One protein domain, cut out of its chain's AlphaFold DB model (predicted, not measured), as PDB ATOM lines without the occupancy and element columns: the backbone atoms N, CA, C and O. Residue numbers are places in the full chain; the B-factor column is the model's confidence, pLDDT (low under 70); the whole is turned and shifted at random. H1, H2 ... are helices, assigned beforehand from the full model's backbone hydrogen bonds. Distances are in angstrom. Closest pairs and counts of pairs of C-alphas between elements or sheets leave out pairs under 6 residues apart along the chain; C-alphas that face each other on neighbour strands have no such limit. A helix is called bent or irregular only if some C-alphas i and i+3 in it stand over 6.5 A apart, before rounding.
ATOM      1  N   ASN A 109     -66.595 -33.698  37.662       70.44
ATOM      2  CA  ASN A 109     -67.272 -34.791  36.949       70.44
ATOM      3  C   ASN A 109     -66.638 -35.141  35.587       70.44
ATOM      4  O   ASN A 109     -66.618 -36.310  35.201       70.44
ATOM      5  N   PHE A 110     -66.124 -34.156  34.841       72.19
ATOM      6  CA  PHE A 110     -65.411 -34.401  33.582       72.19
ATOM      7  C   PHE A 110     -64.070 -35.097  33.840       72.19
ATOM      8  O   PHE A 110     -63.739 -36.062  33.148       72.19
ATOM      9  N   THR A 111     -63.330 -34.670  34.868       72.31
ATOM     10  CA  THR A 111     -62.043 -35.289  35.233       72.31
ATOM     11  C   THR A 111     -62.222 -36.742  35.684       72.31
ATOM     12  O   THR A 111     -61.475 -37.618  35.252       72.31
ATOM     13  N   ASP A 112     -63.279 -37.019  36.451       73.50
ATOM     14  CA  ASP A 112     -63.622 -38.354  36.941       73.50
ATOM     15  C   ASP A 112     -64.087 -39.290  35.806       73.50
ATOM     16  O   ASP A 112     -63.672 -40.450  35.734       73.50
ATOM     17  N   ASN A 113     -64.887 -38.780  34.861       75.50
ATOM     18  CA  ASN A 113     -65.296 -39.528  33.667       75.50
ATOM     19  C   ASN A 113     -64.117 -39.834  32.733       75.50
ATOM     20  O   ASN A 113     -64.017 -40.956  32.227       75.50
ATOM     21  N   MET A 114     -63.199 -38.884  32.529       74.00
ATOM     22  CA  MET A 114     -61.959 -39.117  31.778       74.00
ATOM     23  C   MET A 114     -61.076 -40.155  32.485       74.00
ATOM     24  O   MET A 114     -60.586 -41.080  31.839       74.00
ATOM     25  N   GLY A 115     -60.950 -40.076  33.815       73.50
ATOM     26  CA  GLY A 115     -60.236 -41.067  34.623       73.50
ATOM     27  C   GLY A 115     -60.744 -42.495  34.407       73.50
ATOM     28  O   GLY A 115     -59.956 -43.406  34.157       73.50
ATOM     29  N   ARG A 116     -62.072 -42.676  34.418       75.31
ATOM     30  CA  ARG A 116     -62.734 -43.975  34.195       75.31
ATOM     31  C   ARG A 116     -62.638 -44.457  32.744       75.31
ATOM     32  O   ARG A 116     -62.407 -45.639  32.521       75.31
ATOM     33  N   THR A 117     -62.781 -43.559  31.766       77.31
ATOM     34  CA  THR A 117     -62.731 -43.893  30.325       77.31
ATOM     35  C   THR A 117     -61.377 -44.472  29.899       77.31
ATOM     36  O   THR A 117     -61.330 -45.323  29.014       77.31
ATOM     37  N   TYR A 118     -60.284 -44.045  30.540       75.88
ATOM     38  CA  TYR A 118     -58.914 -44.439  30.184       75.88
ATOM     39  C   TYR A 118     -58.222 -45.364  31.222       75.88
ATOM     40  O   TYR A 118     -57.002 -45.497  31.173       75.88
ATOM     41  N   ASP A 119     -58.968 -45.988  32.156       75.50
ATOM     42  CA  ASP A 119     -58.460 -46.761  33.327       75.50
ATOM     43  C   ASP A 119     -57.255 -46.089  34.023       75.50
ATOM     44  O   ASP A 119     -56.243 -46.721  34.346       75.50
ATOM     45  N   LEU A 120     -57.331 -44.767  34.230       74.56
ATOM     46  CA  LEU A 120     -56.260 -44.013  34.877       74.56
ATOM     47  C   LEU A 120     -56.225 -44.353  36.368       74.56
ATOM     48  O   LEU A 120     -57.020 -43.867  37.168       74.56
ATOM     49  N   ARG A 121     -55.261 -45.187  36.752       72.00
ATOM     50  CA  ARG A 121     -55.024 -45.563  38.149       72.00
ATOM     51  C   ARG A 121     -54.348 -44.423  38.904       72.00
ATOM     52  O   ARG A 121     -53.517 -43.708  38.345       72.00
ATOM     53  N   ALA A 122     -54.631 -44.290  40.198       54.94
ATOM     54  CA  ALA A 122     -53.849 -43.414  41.070       54.94
ATOM     55  C   ALA A 122     -52.351 -43.807  40.999       54.94
ATOM     56  O   ALA A 122     -52.046 -45.003  41.052       54.94
ATOM     57  N   PRO A 123     -51.410 -42.850  40.861       70.94
ATOM     58  CA  PRO A 123     -51.567 -41.401  41.043       70.94
ATOM     59  C   PRO A 123     -51.916 -40.598  39.772       70.94
ATOM     60  O   PRO A 123     -52.023 -39.375  39.843       70.94
ATOM     61  N   TYR A 124     -52.079 -41.235  38.608       73.81
ATOM     62  CA  TYR A 124     -52.217 -40.530  37.324       73.81
ATOM     63  C   TYR A 124     -53.505 -39.697  37.201       73.81
ATOM     64  O   TYR A 124     -53.530 -38.747  36.422       73.81
ATOM     65  N   THR A 125     -54.539 -39.988  38.001       74.62
ATOM     66  CA  THR A 125     -55.754 -39.158  38.113       74.62
ATOM     67  C   THR A 125     -55.460 -37.747  38.616       74.62
ATOM     68  O   THR A 125     -55.974 -36.779  38.061       74.62
ATOM     69  N   GLU A 126     -54.603 -37.609  39.628       74.19
ATOM     70  CA  GLU A 126     -54.295 -36.302  40.217       74.19
ATOM     71  C   GLU A 126     -53.362 -35.507  39.304       74.19
ATOM     72  O   GLU A 126     -53.595 -34.325  39.069       74.19
ATOM     73  N   PHE A 127     -52.397 -36.173  38.662       75.50
ATOM     74  CA  PHE A 127     -51.579 -35.539  37.627       75.50
ATOM     75  C   PHE A 127     -52.418 -35.076  36.419       75.50
ATOM     76  O   PHE A 127     -52.157 -34.015  35.860       75.50
ATOM     77  N   ALA A 128     -53.475 -35.804  36.038       74.56
ATOM     78  CA  ALA A 128     -54.405 -35.344  35.004       74.56
ATOM     79  C   ALA A 128     -55.172 -34.072  35.429       74.56
ATOM     80  O   ALA A 128     -55.329 -33.159  34.615       74.56
ATOM     81  N   LYS A 129     -55.583 -33.963  36.701       77.56
ATOM     82  CA  LYS A 129     -56.182 -32.736  37.263       77.56
ATOM     83  C   LYS A 129     -55.187 -31.569  37.303       77.56
ATOM     84  O   LYS A 129     -55.592 -30.430  37.082       77.56
ATOM     85  N   GLU A 130     -53.900 -31.820  37.547       79.12
ATOM     86  CA  GLU A 130     -52.841 -30.801  37.447       79.12
ATOM     87  C   GLU A 130     -52.623 -30.344  35.994       79.12
ATOM     88  O   GLU A 130     -52.588 -29.142  35.734       79.12
ATOM     89  N   LEU A 131     -52.555 -31.273  35.030       75.19
ATOM     90  CA  LEU A 131     -52.409 -30.951  33.603       75.19
ATOM     91  C   LEU A 131     -53.556 -30.073  33.071       75.19
ATOM     92  O   LEU A 131     -53.326 -29.209  32.225       75.19
ATOM     93  N   ILE A 132     -54.774 -30.263  33.583       75.38
ATOM     94  CA  ILE A 132     -55.960 -29.467  33.228       75.38
ATOM     95  C   ILE A 132     -55.846 -28.002  33.693       75.38
ATOM     96  O   ILE A 132     -56.363 -27.110  33.023       75.38
ATOM     97  N   GLN A 133     -55.128 -27.730  34.787       77.12
ATOM     98  CA  GLN A 133     -54.930 -26.376  35.330       77.12
ATOM     99  C   GLN A 133     -53.844 -25.568  34.592       77.12
ATOM    100  O   GLN A 133     -53.642 -24.387  34.879       77.12
ATOM    101  N   ILE A 134     -53.124 -26.177  33.644       76.06
ATOM    102  CA  ILE A 134     -52.047 -25.517  32.896       76.06
ATOM    103  C   ILE A 134     -52.629 -24.444  31.959       76.06
ATOM    104  O   ILE A 134     -53.560 -24.742  31.210       76.06
ATOM    105  N   PRO A 135     -52.058 -23.223  31.898       76.62
ATOM    106  CA  PRO A 135     -52.495 -22.198  30.954       76.62
ATOM    107  C   PRO A 135     -52.426 -22.665  29.492       76.62
ATOM    108  O   PRO A 135     -51.389 -23.151  29.032       76.62
ATOM    109  N   ARG A 136     -53.506 -22.431  28.734       69.62
ATOM    110  CA  ARG A 136     -53.674 -22.765  27.301       69.62
ATOM    111  C   ARG A 136     -52.409 -22.621  26.418       69.62
ATOM    112  O   ARG A 136     -52.091 -23.592  25.732       69.62
ATOM    113  N   PRO A 137     -51.622 -21.517  26.441       72.31
ATOM    114  CA  PRO A 137     -50.408 -21.402  25.615       72.31
ATOM    115  C   PRO A 137     -49.292 -22.415  25.935       72.31
ATOM    116  O   PRO A 137     -48.398 -22.609  25.115       72.31
ATOM    117  N   GLN A 138     -49.317 -23.062  27.104       77.31
ATOM    118  CA  GLN A 138     -48.330 -24.069  27.519       77.31
ATOM    119  C   GLN A 138     -48.845 -25.510  27.368       77.31
ATOM    120  O   GLN A 138     -48.033 -26.422  27.203       77.31
ATOM    121  N   GLN A 139     -50.169 -25.722  27.354       79.69
ATOM    122  CA  GLN A 139     -50.795 -27.050  27.244       79.69
ATOM    123  C   GLN A 139     -50.282 -27.843  26.030       79.69
ATOM    124  O   GLN A 139     -49.853 -28.984  26.182       79.69
ATOM    125  N   TYR A 140     -50.252 -27.232  24.838       80.94
ATOM    126  CA  TYR A 140     -49.794 -27.903  23.612       80.94
ATOM    127  C   TYR A 140     -48.322 -28.339  23.688       80.94
ATOM    128  O   TYR A 140     -47.980 -29.450  23.284       80.94
ATOM    129  N   ALA A 141     -47.448 -27.493  24.244       81.69
ATOM    130  CA  ALA A 141     -46.036 -27.826  24.407       81.69
ATOM    131  C   ALA A 141     -45.847 -28.988  25.394       81.69
ATOM    132  O   ALA A 141     -45.110 -29.928  25.107       81.69
ATOM    133  N   ILE A 142     -46.541 -28.952  26.534       83.94
ATOM    134  CA  ILE A 142     -46.432 -29.978  27.580       83.94
ATOM    135  C   ILE A 142     -47.026 -31.317  27.115       83.94
ATOM    136  O   ILE A 142     -46.434 -32.361  27.384       83.94
ATOM    137  N   LEU A 143     -48.111 -31.298  26.331       85.19
ATOM    138  CA  LEU A 143     -48.654 -32.481  25.652       85.19
ATOM    139  C   LEU A 143     -47.669 -33.064  24.624       85.19
ATOM    140  O   LEU A 143     -47.483 -34.277  24.565       85.19
ATOM    141  N   LEU A 144     -46.997 -32.222  23.835       86.94
ATOM    142  CA  LEU A 144     -46.013 -32.689  22.858       86.94
ATOM    143  C   LEU A 144     -44.789 -33.323  23.546       86.94
ATOM    144  O   LEU A 144     -44.359 -34.408  23.158       86.94
ATOM    145  N   TYR A 145     -44.255 -32.691  24.596       89.31
ATOM    146  CA  TYR A 145     -43.134 -33.241  25.365       89.31
ATOM    147  C   TYR A 145     -43.510 -34.508  26.154       89.31
ATOM    148  O   TYR A 145     -42.690 -35.428  26.245       89.31
ATOM    149  N   SER A 146     -44.732 -34.617  26.692       86.94
ATOM    150  CA  SER A 146     -45.172 -35.840  27.377       86.94
ATOM    151  C   SER A 146     -45.269 -37.025  26.409       86.94
ATOM    152  O   SER A 146     -44.683 -38.074  26.671       86.94
ATOM    153  N   ILE A 147     -45.878 -36.846  25.231       89.56
ATOM    154  CA  ILE A 147     -45.933 -37.884  24.188       89.56
ATOM    155  C   ILE A 147     -44.523 -38.283  23.720       89.56
ATOM    156  O   ILE A 147     -44.232 -39.474  23.594       89.56
ATOM    157  N   LEU A 148     -43.623 -37.317  23.497       90.81
ATOM    158  CA  LEU A 148     -42.249 -37.600  23.067       90.81
ATOM    159  C   LEU A 148     -41.430 -38.343  24.135       90.81
ATOM    160  O   LEU A 148     -40.686 -39.256  23.786       90.81
ATOM    161  N   SER A 149     -41.589 -38.017  25.420       91.12
ATOM    162  CA  SER A 149     -40.900 -38.722  26.515       91.12
ATOM    163  C   SER A 149     -41.444 -40.138  26.759       91.12
ATOM    164  O   SER A 149     -40.663 -41.063  27.003       91.12
ATOM    165  N   VAL A 150     -42.756 -40.359  26.604       90.94
ATOM    166  CA  VAL A 150     -43.345 -41.712  26.591       90.94
ATOM    167  C   VAL A 150     -42.805 -42.512  25.404       90.94
ATOM    168  O   VAL A 150     -42.343 -43.637  25.581       90.94
ATOM    169  N   ARG A 151     -42.761 -41.922  24.202       92.31
ATOM    170  CA  ARG A 151     -42.166 -42.570  23.028       92.31
ATOM    171  C   ARG A 151     -40.690 -42.922  23.252       92.31
ATOM    172  O   ARG A 151     -40.311 -44.065  23.022       92.31
ATOM    173  N   GLN A 152     -39.878 -41.987  23.745       91.31
ATOM    174  CA  GLN A 152     -38.448 -42.198  23.992       91.31
ATOM    175  C   GLN A 152     -38.191 -43.292  25.042       91.31
ATOM    176  O   GLN A 152     -37.263 -44.085  24.894       91.31
ATOM    177  N   SER A 153     -39.002 -43.357  26.101       89.75
ATOM    178  CA  SER A 153     -38.876 -44.403  27.127       89.75
ATOM    179  C   SER A 153     -39.319 -45.780  26.622       89.75
ATOM    180  O   SER A 153     -38.665 -46.770  26.949       89.75
ATOM    181  N   VAL A 154     -40.335 -45.857  25.756       93.19
ATOM    182  CA  VAL A 154     -40.713 -47.098  25.056       93.19
ATOM    183  C   VAL A 154     -39.632 -47.535  24.060       93.19
ATOM    184  O   VAL A 154     -39.241 -48.698  24.078       93.19
ATOM    185  N   GLU A 155     -39.094 -46.628  23.241       92.56
ATOM    186  CA  GLU A 155     -37.998 -46.929  22.304       92.56
ATOM    187  C   GLU A 155     -36.725 -47.375  23.046       92.56
ATOM    188  O   GLU A 155     -36.087 -48.343  22.637       92.56
ATOM    189  N   SER A 156     -36.403 -46.753  24.184       90.31
ATOM    190  CA  SER A 156     -35.309 -47.175  25.072       90.31
ATOM    191  C   SER A 156     -35.552 -48.563  25.688       90.31
ATOM    192  O   SER A 156     -34.643 -49.393  25.746       90.31
ATOM    193  N   LEU A 157     -36.790 -48.867  26.097       92.56
ATOM    194  CA  LEU A 157     -37.150 -50.178  26.644       92.56
ATOM    195  C   LEU A 157     -37.072 -51.275  25.572       92.56
ATOM    196  O   LEU A 157     -36.493 -52.328  25.834       92.56
ATOM    197  N   ILE A 158     -37.566 -51.016  24.358       89.38
ATOM    198  CA  ILE A 158     -37.410 -51.914  23.202       89.38
ATOM    199  C   ILE A 158     -35.924 -52.121  22.898       89.38
ATOM    200  O   ILE A 158     -35.464 -53.257  22.874       89.38
ATOM    201  N   HIS A 159     -35.140 -51.046  22.786       89.38
ATOM    202  CA  HIS A 159     -33.708 -51.146  22.509       89.38
ATOM    203  C   HIS A 159     -32.949 -51.925  23.596       89.38
ATOM    204  O   HIS A 159     -32.110 -52.760  23.273       89.38
ATOM    205  N   SER A 160     -33.265 -51.729  24.881       86.31
ATOM    206  CA  SER A 160     -32.649 -52.503  25.973       86.31
ATOM    207  C   SER A 160     -33.044 -53.984  25.959       86.31
ATOM    208  O   SER A 160     -32.198 -54.834  26.236       86.31
ATOM    209  N   ARG A 161     -34.284 -54.315  25.571       85.50
ATOM    210  CA  ARG A 161     -34.722 -55.697  25.321       85.50
ATOM    211  C   ARG A 161     -33.969 -56.308  24.143       85.50
ATOM    212  O   ARG A 161     -33.478 -57.424  24.265       85.50
ATOM    213  N   ASP A 162     -33.865 -55.598  23.027       85.06
ATOM    214  CA  ASP A 162     -33.226 -56.109  21.816       85.06
ATOM    215  C   ASP A 162     -31.714 -56.269  22.023       85.06
ATOM    216  O   ASP A 162     -31.145 -57.282  21.623       85.06
ATOM    217  N   MET A 163     -31.068 -55.359  22.761       77.94
ATOM    218  CA  MET A 163     -29.691 -55.541  23.234       77.94
ATOM    219  C   MET A 163     -29.557 -56.725  24.202       77.94
ATOM    220  O   MET A 163     -28.551 -57.421  24.145       77.94
ATOM    221  N   ALA A 164     -30.554 -57.013  25.045       71.69
ATOM    222  CA  ALA A 164     -30.556 -58.191  25.923       71.69
ATOM    223  C   ALA A 164     -30.878 -59.521  25.206       71.69
ATOM    224  O   ALA A 164     -30.648 -60.583  25.777       71.69
ATOM    225  N   LEU A 165     -31.404 -59.474  23.975       71.06
ATOM    226  CA  LEU A 165     -31.631 -60.637  23.103       71.06
ATOM    227  C   LEU A 165     -30.474 -60.865  22.114       71.06
ATOM    228  O   LEU A 165     -30.184 -62.005  21.763       71.06
ATOM    229  N   LEU A 166     -29.819 -59.788  21.667       69.75
ATOM    230  CA  LEU A 166     -28.614 -59.825  20.828       69.75
ATOM    231  C   LEU A 166     -27.339 -60.047  21.651       69.75
ATOM    232  O   LEU A 166     -26.363 -60.593  21.134       69.75
ATOM    233  N   ALA A 167     -27.351 -59.694  22.939       57.91
ATOM    234  CA  ALA A 167     -26.455 -60.292  23.910       57.91
ATOM    235  C   ALA A 167     -26.759 -61.793  23.986       57.91
ATOM    236  O   ALA A 167     -27.775 -62.223  24.534       57.91
TER     237      ALA A 167
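Overview. This is residues 109 to 167 of the 278 residues of an uncharacterized protein of Puccinia triticina (isolate 1-1 / race 1 (BBBD)) (UniProt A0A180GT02). A long, bare helix, H3, sticks out as an arm from a small head made by the two short helices H1 and H2 and the first part of H3. The chain folds back at each link in a zigzag, H2 lying between H1 and H3, and H2 and H3 make a lopsided V that meets near the last residues of H2 and the first of H3. The printed part has 59 residues with three named helices, H1, H2 and H3 in that order, and no named strand; its class is all helix. It is only just extended, close to loose, with a radius of gyration of the C-alphas of 15.7 A, and its spans of 49 by 27 by 15 A are only just elongated, the length being made by the arm.

Arrangement. H1, residues 109 to 117, touches H2, residues 124 to 132, with the C-alphas of Gly 115 and Thr 125 closest at 6.0 A. The two run opposite ways at a steep tilt of 47 degrees. H2 and H3, residues 136 to 166, are close but not clearly touching; their closest C-alphas, those of Leu 131 and Gln 139, are 7.6 A apart. They run opposite ways at a steep tilt of 37 degrees, only just past shallow. H1 and H3 are apart, and H3 touches no helix. Residues 144 to 167, of which 144 to 166 belong to H3, stand free. In H1 and H2 every O i to N i+4 pair is within hydrogen-bond range; in H3 it is 25 of 27.

Along the chain. H1 begins at C-alpha 109, at (-67.272, -34.791, 36.949), and measures 12.1 A from first to last C-alpha. H2 runs from Tyr 124 to Ile 132, 12.4 A, with C-alpha 124 at (-52.217, -40.530, 37.324). H3 runs from Arg 136 to Leu 166, 45.2 A, and ends with C-alpha 166 at (-28.614, -59.825, 20.828). H3 is only just irregular: C-alphas 137 and 140 are 6.8 A apart, against about 5 A in a regular helix, and its line is a rough one.

Size, cuts and confidence. The two C-alphas farthest apart are those of Asn 109 and Ala 167, at 49.9 A. Without the stretch that stands free, the body has 35 residues and spans 27 by 18 by 12 A. The printed part has no cut. The link from H1 to H2 is short, with 6 residues, and the link from H2 to H3 is tight, with 3. The mean pLDDT of the printed part is 79.3, and residues 122, 136, 166 and 167 are under 70.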